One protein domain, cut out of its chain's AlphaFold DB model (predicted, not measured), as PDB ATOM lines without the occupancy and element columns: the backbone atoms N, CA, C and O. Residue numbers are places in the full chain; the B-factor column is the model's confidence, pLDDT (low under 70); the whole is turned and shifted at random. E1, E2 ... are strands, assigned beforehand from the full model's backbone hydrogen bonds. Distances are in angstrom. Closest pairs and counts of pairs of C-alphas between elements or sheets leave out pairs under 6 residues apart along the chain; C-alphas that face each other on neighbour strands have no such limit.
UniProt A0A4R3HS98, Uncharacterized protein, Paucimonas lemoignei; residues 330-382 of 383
ATOM      1  N   GLN A 330     104.785  99.409 148.099       97.75
ATOM      2  CA  GLN A 330     106.184  99.834 148.076       97.75
ATOM      3  C   GLN A 330     106.979  99.032 147.035       97.75
ATOM      4  O   GLN A 330     106.475  98.066 146.459       97.75
ATOM      5  N   VAL A 331     108.226  99.431 146.772       98.06
ATOM      6  CA  VAL A 331     109.124  98.661 145.896       98.06
ATOM      7  C   VAL A 331     109.262  97.232 146.438       98.06
ATOM      8  O   VAL A 331     109.402  97.023 147.641       98.06
ATOM      9  N   GLY A 332     109.167  96.246 145.549       97.19
ATOM     10  CA  GLY A 332     109.162  94.822 145.872       97.19
ATOM     11  C   GLY A 332     107.772  94.218 146.105       97.19
ATOM     12  O   GLY A 332     107.646  92.994 146.026       97.19
ATOM     13  N   THR A 333     106.724  95.024 146.329       98.00
ATOM     14  CA  THR A 333     105.344  94.529 146.481       98.00
ATOM     15  C   THR A 333     104.851  93.884 145.184       98.00
ATOM     16  O   THR A 333     104.987  94.452 144.100       98.00
ATOM     17  N   TRP A 334     104.233  92.706 145.293       97.81
ATOM     18  CA  TRP A 334     103.530  92.062 144.185       97.81
ATOM     19  C   TRP A 334     102.115  92.629 144.036       97.81
ATOM     20  O   TRP A 334     101.361  92.715 145.005       97.81
ATOM     21  N   THR A 335     101.757  93.010 142.815       96.88
ATOM     22  CA  THR A 335     100.432  93.519 142.427       96.88
ATOM     23  C   THR A 335      99.728  92.498 141.534       96.88
ATOM     24  O   THR A 335     100.340  91.519 141.112       96.88
ATOM     25  N   ASN A 336      98.468  92.743 141.175       95.50
ATOM     26  CA  ASN A 336      97.763  91.947 140.168       95.50
ATOM     27  C   ASN A 336      98.489  91.888 138.813       95.50
ATOM     28  O   ASN A 336      98.330  90.916 138.079       95.50
ATOM     29  N   CYS A 337      99.262  92.922 138.461       94.38
ATOM     30  CA  CYS A 337      99.937  93.029 137.166       94.38
ATOM     31  C   CYS A 337     101.425  92.655 137.202       94.38
ATOM     32  O   CYS A 337     102.034  92.590 136.138       94.38
ATOM     33  N   GLY A 338     102.007  92.414 138.382       96.12
ATOM     34  CA  GLY A 338     103.424  92.074 138.556       96.12
ATOM     35  C   GLY A 338     104.091  92.784 139.737       96.12
ATOM     36  O   GLY A 338     103.426  93.446 140.539       96.12
ATOM     37  N   GLN A 339     105.411  92.644 139.865       97.94
ATOM     38  CA  GLN A 339     106.182  93.227 140.970       97.94
ATOM     39  C   GLN A 339     106.500  94.709 140.728       97.94
ATOM     40  O   GLN A 339     106.875  95.099 139.621       97.94
ATOM     41  N   ILE A 340     106.386  95.533 141.772       98.12
ATOM     42  CA  ILE A 340     106.820  96.936 141.738       98.12
ATOM     43  C   ILE A 340     108.349  96.996 141.798       98.12
ATOM     44  O   ILE A 340     108.938  96.509 142.762       98.12
ATOM     45  N   TYR A 341     108.987  97.620 140.809       98.19
ATOM     46  CA  TYR A 341     110.444  97.803 140.751       98.19
ATOM     47  C   TYR A 341     110.888  99.249 141.033       98.19
ATOM     48  O   TYR A 341     112.039  99.466 141.396       98.19
ATOM     49  N   ASP A 342     109.994 100.234 140.888       98.19
ATOM     50  CA  ASP A 342     110.275 101.660 141.122       98.19
ATOM     51  C   ASP A 342     109.016 102.385 141.635       98.19
ATOM     52  O   ASP A 342     107.891 101.980 141.336       98.19
ATOM     53  N   MET A 343     109.176 103.470 142.395       97.44
ATOM     54  CA  MET A 343     108.072 104.248 142.970       97.44
ATOM     55  C   MET A 343     108.254 105.749 142.736       97.44
ATOM     56  O   MET A 343     109.147 106.378 143.296       97.44
ATOM     57  N   ARG A 344     107.334 106.347 141.967       96.06
ATOM     58  CA  ARG A 344     107.305 107.774 141.607       96.06
ATOM     59  C   ARG A 344     105.891 108.328 141.779       96.06
ATOM     60  O   ARG A 344     105.163 108.485 140.801       96.06
ATOM     61  N   LYS A 345     105.468 108.570 143.027       93.62
ATOM     62  CA  LYS A 345     104.073 108.931 143.360       93.62
ATOM     63  C   LYS A 345     103.535 110.050 142.440       93.62
ATOM     64  O   LYS A 345     104.215 111.064 142.300       93.62
ATOM     65  N   PRO A 346     102.335 109.889 141.842       94.44
ATOM     66  CA  PRO A 346     101.336 108.832 142.074       94.44
ATOM     67  C   PRO A 346     101.529 107.542 141.246       94.44
ATOM     68  O   PRO A 346     100.678 106.657 141.294       94.44
ATOM     69  N   MET A 347     102.626 107.413 140.502       97.44
ATOM     70  CA  MET A 347     102.925 106.270 139.635       97.44
ATOM     71  C   MET A 347     103.827 105.242 140.333       97.44
ATOM     72  O   MET A 347     104.722 105.582 141.108       97.44
ATOM     73  N   ALA A 348     103.636 103.972 140.005       97.50
ATOM     74  CA  ALA A 348     104.508 102.868 140.379       97.50
ATOM     75  C   ALA A 348     105.026 102.192 139.105       97.50
ATOM     76  O   ALA A 348     104.245 101.895 138.202       97.50
ATOM     77  N   GLY A 349     106.334 101.965 139.020       97.56
ATOM     78  CA  GLY A 349     106.933 101.142 137.974       97.56
ATOM     79  C   GLY A 349     106.674  99.672 138.282       97.56
ATOM     80  O   GLY A 349     107.144  99.169 139.301       97.56
ATOM     81  N   VAL A 350     105.923  98.987 137.419       97.50
ATOM     82  CA  VAL A 350     105.530  97.579 137.570       97.50
ATOM     83  C   VAL A 350     106.105  96.747 136.431       97.50
ATOM     84  O   VAL A 350     106.017  97.123 135.261       97.50
ATOM     85  N   GLN A 351     106.680  95.593 136.767       97.12
ATOM     86  CA  GLN A 351     107.114  94.600 135.791       97.12
ATOM     87  C   GLN A 351     105.899  93.786 135.328       97.12
ATOM     88  O   GLN A 351     105.537  92.793 135.955       97.12
ATOM     89  N   THR A 352     105.256  94.223 134.247       94.38
ATOM     90  CA  THR A 352     104.080  93.552 133.676       94.38
ATOM     91  C   THR A 352     104.466  92.432 132.709       94.38
ATOM     92  O   THR A 352     105.626  92.307 132.307       94.38
ATOM     93  N   MET A 353     103.476  91.656 132.258       89.06
ATOM     94  CA  MET A 353     103.659  90.670 131.181       89.06
ATOM     95  C   MET A 353     104.133  91.284 129.852       89.06
ATOM     96  O   MET A 353     104.712  90.580 129.035       89.06
ATOM     97  N   VAL A 354     103.895  92.582 129.630       89.81
ATOM     98  CA  VAL A 354     104.280  93.315 128.405       89.81
ATOM     99  C   VAL A 354     105.555  94.147 128.642       89.81
ATOM    100  O   VAL A 354     105.929  94.990 127.833       89.81
ATOM    101  N   GLY A 355     106.241  93.927 129.768       93.06
ATOM    102  CA  GLY A 355     107.446  94.653 130.163       93.06
ATOM    103  C   GLY A 355     107.207  95.691 131.261       93.06
ATOM    104  O   GLY A 355     106.200  95.664 131.971       93.06
ATOM    105  N   GLN A 356     108.169  96.597 131.425       96.19
ATOM    106  CA  GLN A 356     108.157  97.626 132.465       96.19
ATOM    107  C   GLN A 356     107.199  98.761 132.101       96.19
ATOM    108  O   GLN A 356     107.329  99.370 131.041       96.19
ATOM    109  N   GLN A 357     106.233  99.043 132.973       95.38
ATOM    110  CA  GLN A 357     105.227 100.083 132.763       95.38
ATOM    111  C   GLN A 357     105.039 100.898 134.041       95.38
ATOM    112  O   GLN A 357     104.979 100.337 135.134       95.38
ATOM    113  N   TYR A 358     104.892 102.217 133.910       95.75
ATOM    114  CA  TYR A 358     104.463 103.064 135.021       95.75
ATOM    115  C   TYR A 358     102.936 103.097 135.065       95.75
ATOM    116  O   TYR A 358     102.289 103.553 134.122       95.75
ATOM    117  N   ILE A 359     102.358 102.634 136.170       95.12
ATOM    118  CA  ILE A 359     100.910 102.559 136.387       95.12
ATOM    119  C   ILE A 359     100.556 103.424 137.601       95.12
ATOM    120  O   ILE A 359     101.261 103.405 138.608       95.12
ATOM    121  N   ASP A 360      99.465 104.182 137.520       95.44
ATOM    122  CA  ASP A 360      98.895 104.889 138.672       95.44
ATOM    123  C   ASP A 360      98.589 103.895 139.806       95.44
ATOM    124  O   ASP A 360      97.944 102.867 139.582       95.44
ATOM    125  N   ILE A 361      99.022 104.204 141.032       95.31
ATOM    126  CA  ILE A 361      98.788 103.370 142.223       95.31
ATOM    127  C   ILE A 361      97.287 103.109 142.432       95.31
ATOM    128  O   ILE A 361      96.901 102.019 142.852       95.31
ATOM    129  N   ASN A 362      96.414 104.052 142.063       94.44
ATOM    130  CA  ASN A 362      94.958 103.897 142.123       94.44
ATOM    131  C   ASN A 362      94.400 102.880 141.119       94.44
ATOM    132  O   ASN A 362      93.226 102.525 141.200       94.44
ATOM    133  N   ARG A 363      95.215 102.399 140.176       93.62
ATOM    134  CA  ARG A 363      94.875 101.319 139.240       93.62
ATOM    135  C   ARG A 363      95.531  99.992 139.608       93.62
ATOM    136  O   ARG A 363      95.251  98.989 138.958       93.62
ATOM    137  N   LEU A 364      96.354  99.963 140.655       94.38
ATOM    138  CA  LEU A 364      96.924  98.730 141.179       94.38
ATOM    139  C   LEU A 364      95.945  98.040 142.127       94.38
ATOM    140  O   LEU A 364      95.237  98.680 142.916       94.38
ATOM    141  N   TYR A 365      95.927  96.714 142.029       96.19
ATOM    142  CA  TYR A 365      95.133  95.828 142.865       96.19
ATOM    143  C   TYR A 365      96.040  94.773 143.516       96.19
ATOM    144  O   TYR A 365      97.136  94.504 143.012       96.19
ATOM    145  N   PRO A 366      95.598  94.169 144.632       96.00
ATOM    146  CA  PRO A 366      96.277  93.030 145.241       96.00
ATOM    147  C   PRO A 366      96.492  91.860 144.258       96.00
ATOM    148  O   PRO A 366      95.699  91.707 143.325       96.00
ATOM    149  N   PRO A 367      97.498  90.990 144.474       95.38
ATOM    150  CA  PRO A 367      97.871  89.926 143.535       95.38
ATOM    151  C   PRO A 367      96.771  88.887 143.263       95.38
ATOM    152  O   PRO A 367      96.824  88.213 142.241       95.38
ATOM    153  N   GLN A 368      95.753  88.765 144.123       93.44
ATOM    154  CA  GLN A 368      94.608  87.871 143.900       93.44
ATOM    155  C   GLN A 368      93.601  88.359 142.840       93.44
ATOM    156  O   GLN A 368      92.703  87.605 142.470       93.44
ATOM    157  N   TYR A 369      93.698  89.610 142.381       94.38
ATOM    158  CA  TYR A 369      92.848  90.139 141.310       94.38
ATOM    159  C   TYR A 369      93.452  89.806 139.942       94.38
ATOM    160  O   TYR A 369      94.672  89.762 139.796       94.38
ATOM    161  N   ILE A 370      92.622  89.634 138.912       92.19
ATOM    162  CA  ILE A 370      93.124  89.457 137.543       92.19
ATOM    163  C   ILE A 370      93.557  90.819 136.997       92.19
ATOM    164  O   ILE A 370      92.795  91.787 137.033       92.19
ATOM    165  N   CYS A 371      94.759  90.890 136.428       91.44
ATOM    166  CA  CYS A 371      95.180  92.019 135.604       91.44
ATOM    167  C   CYS A 371      94.684  91.853 134.164       91.44
ATOM    168  O   CYS A 371      94.999  90.866 133.501       91.44
ATOM    169  N   ARG A 372      93.908  92.822 133.670       89.62
ATOM    170  CA  ARG A 372      93.481  92.891 132.264       89.62
ATOM    171  C   ARG A 372      93.995  94.176 131.632       89.62
ATOM    172  O   ARG A 372      93.927  95.231 132.254       89.62
ATOM    173  N   PHE A 373      94.469  94.096 130.392       86.94
ATOM    174  CA  PHE A 373      94.841  95.263 129.594       86.94
ATOM    175  C   PHE A 373      93.743  95.527 128.564       86.94
ATOM    176  O   PHE A 373      93.556  94.739 127.640       86.94
ATOM    177  N   LEU A 374      92.975  96.599 128.754       86.06
ATOM    178  CA  LEU A 374      91.855  96.969 127.888       86.06
ATOM    179  C   LEU A 374      92.010  98.428 127.457       86.06
ATOM    180  O   LEU A 374      92.133  99.318 128.293       86.06
ATOM    181  N   ASN A 375      92.016  98.665 126.141       86.06
ATOM    182  CA  ASN A 375      92.126  99.996 125.526       86.06
ATOM    183  C   ASN A 375      93.323 100.826 126.026       86.06
ATOM    184  O   ASN A 375      93.187 102.003 126.348       86.06
ATOM    185  N   GLY A 376      94.502 100.205 126.126       81.25
ATOM    186  CA  GLY A 376      95.714 100.899 126.571       81.25
ATOM    187  C   GLY A 376      95.810 101.098 128.087       81.25
ATOM    188  O   GLY A 376      96.739 101.751 128.555       81.25
ATOM    189  N   VAL A 377      94.866 100.558 128.866       84.06
ATOM    190  CA  VAL A 377      94.796 100.740 130.319       84.06
ATOM    191  C   VAL A 377      94.739  99.395 131.038       84.06
ATOM    192  O   VAL A 377      93.949  98.516 130.698       84.06
ATOM    193  N   TYR A 378      95.557  99.247 132.081       81.06
ATOM    194  CA  TYR A 378      95.456  98.125 133.009       81.06
ATOM    195  C   TYR A 378      94.290  98.334 133.981       81.06
ATOM    196  O   TYR A 378      94.218  99.361 134.661       81.06
ATOM    197  N   ILE A 379      93.394  97.350 134.052       82.69
ATOM    198  CA  ILE A 379      92.280  97.294 134.999       82.69
ATOM    199  C   ILE A 379      92.378  96.024 135.853       82.69
ATOM    200  O   ILE A 379      92.785  94.963 135.372       82.69
ATOM    201  N   GLY A 380      91.999  96.131 137.126       79.94
ATOM    202  CA  GLY A 380      91.810  94.974 137.997       79.94
ATOM    203  C   GLY A 380      90.374  94.472 137.909       79.94
ATOM    204  O   GLY A 380      89.444  95.249 138.115       79.94
ATOM    205  N   ALA A 381      90.193  93.186 137.621       74.31
ATOM    206  CA  ALA A 381      88.904  92.509 137.733       74.31
ATOM    207  C   ALA A 381      88.935  91.560 138.939       74.31
ATOM    208  O   ALA A 381      89.923  90.847 139.138       74.31
ATOM    209  N   SER A 382      87.879  91.557 139.755       71.19
ATOM    210  CA  SER A 382      87.676  90.476 140.724       71.19
ATOM    211  C   SER A 382      87.449  89.170 139.960       71.19
ATOM    212  O   SER A 382      86.753  89.193 138.941       71.19
TER     213      SER A 382
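What this domain is: This is residues 330 to 382 of the 383 residues of an uncharacterized protein of Paucimonas lemoignei (UniProt A0A4R3HS98). A small, strongly twisted sheet of three strands, E1, E2 and E3, makes one part, and a separate two-stranded hairpin, E4 and E5, makes the other. The opening stretch folds back along E1, where residues 334 to 335 pair with residues 338 to 339. The printed part has 53 residues with no named helix and five named strands, in the order E1, E2, E3, E4, E5, and its class is all strand. The sheets have the orders E1 - E2 - E3 and E4 - E5, both antiparallel. The whole is compact, with a radius of gyration of the C-alphas of 9.8 A and spans of 23 by 22 by 19 A.

How they stand to each other: In the larger sheet, E2, residues 347 to 352, is the inner strand, and E1, residues 338 to 344, and E3, residues 355 to 360, are the edge strands. They form a meander, each strand the antiparallel neighbour of the one before. E1 and E2 are a hairpin with 154 degrees between their directions; N 344 and O 347 are 2.9 A apart and N 349 and O 342 2.8 A, within hydrogen-bond range. E2 and E3 are a hairpin at 149 degrees, with N 350 and O 357 at 2.8 A. E4, residues 370 to 374, and E5, residues 377 to 381, are an antiparallel hairpin at 145 degrees, with N 372 and O 379 at 3.0 A and N 379 and O 372 at 2.8 A. The closest C-alphas of E3 and E5, those of Ile 359 and Tyr 378, are 7.8 A apart. E4 is apart from E1, E2 and E3, and E5 is apart from E1 and E2.

Where its parts are: E1 begins at C-alpha 338, (103.424, 92.074, 138.556), and is 16.5 A from first to last C-alpha. E2 is 14.1 A long and E3 15.8 A; E3 ends at C-alpha 360, (98.895, 104.889, 138.672). E4 is 12.3 A long. E5, 12.5 A long, ends at C-alpha 381, (88.904, 92.509, 137.733).

The domain as a whole: The two C-alphas farthest apart, those of Gly 332 and Asn 375, are 27.0 A apart, and those of Gln 330 and Ser 382 are 22.0 A apart. The printed part has no cut. The links E1 to E2, E2 to E3 and E4 to E5 are tight, and E3 to E4, with 9 residues between, is short. The mean pLDDT of the printed part is 92.8 and of E5 80; no printed residue is under 70.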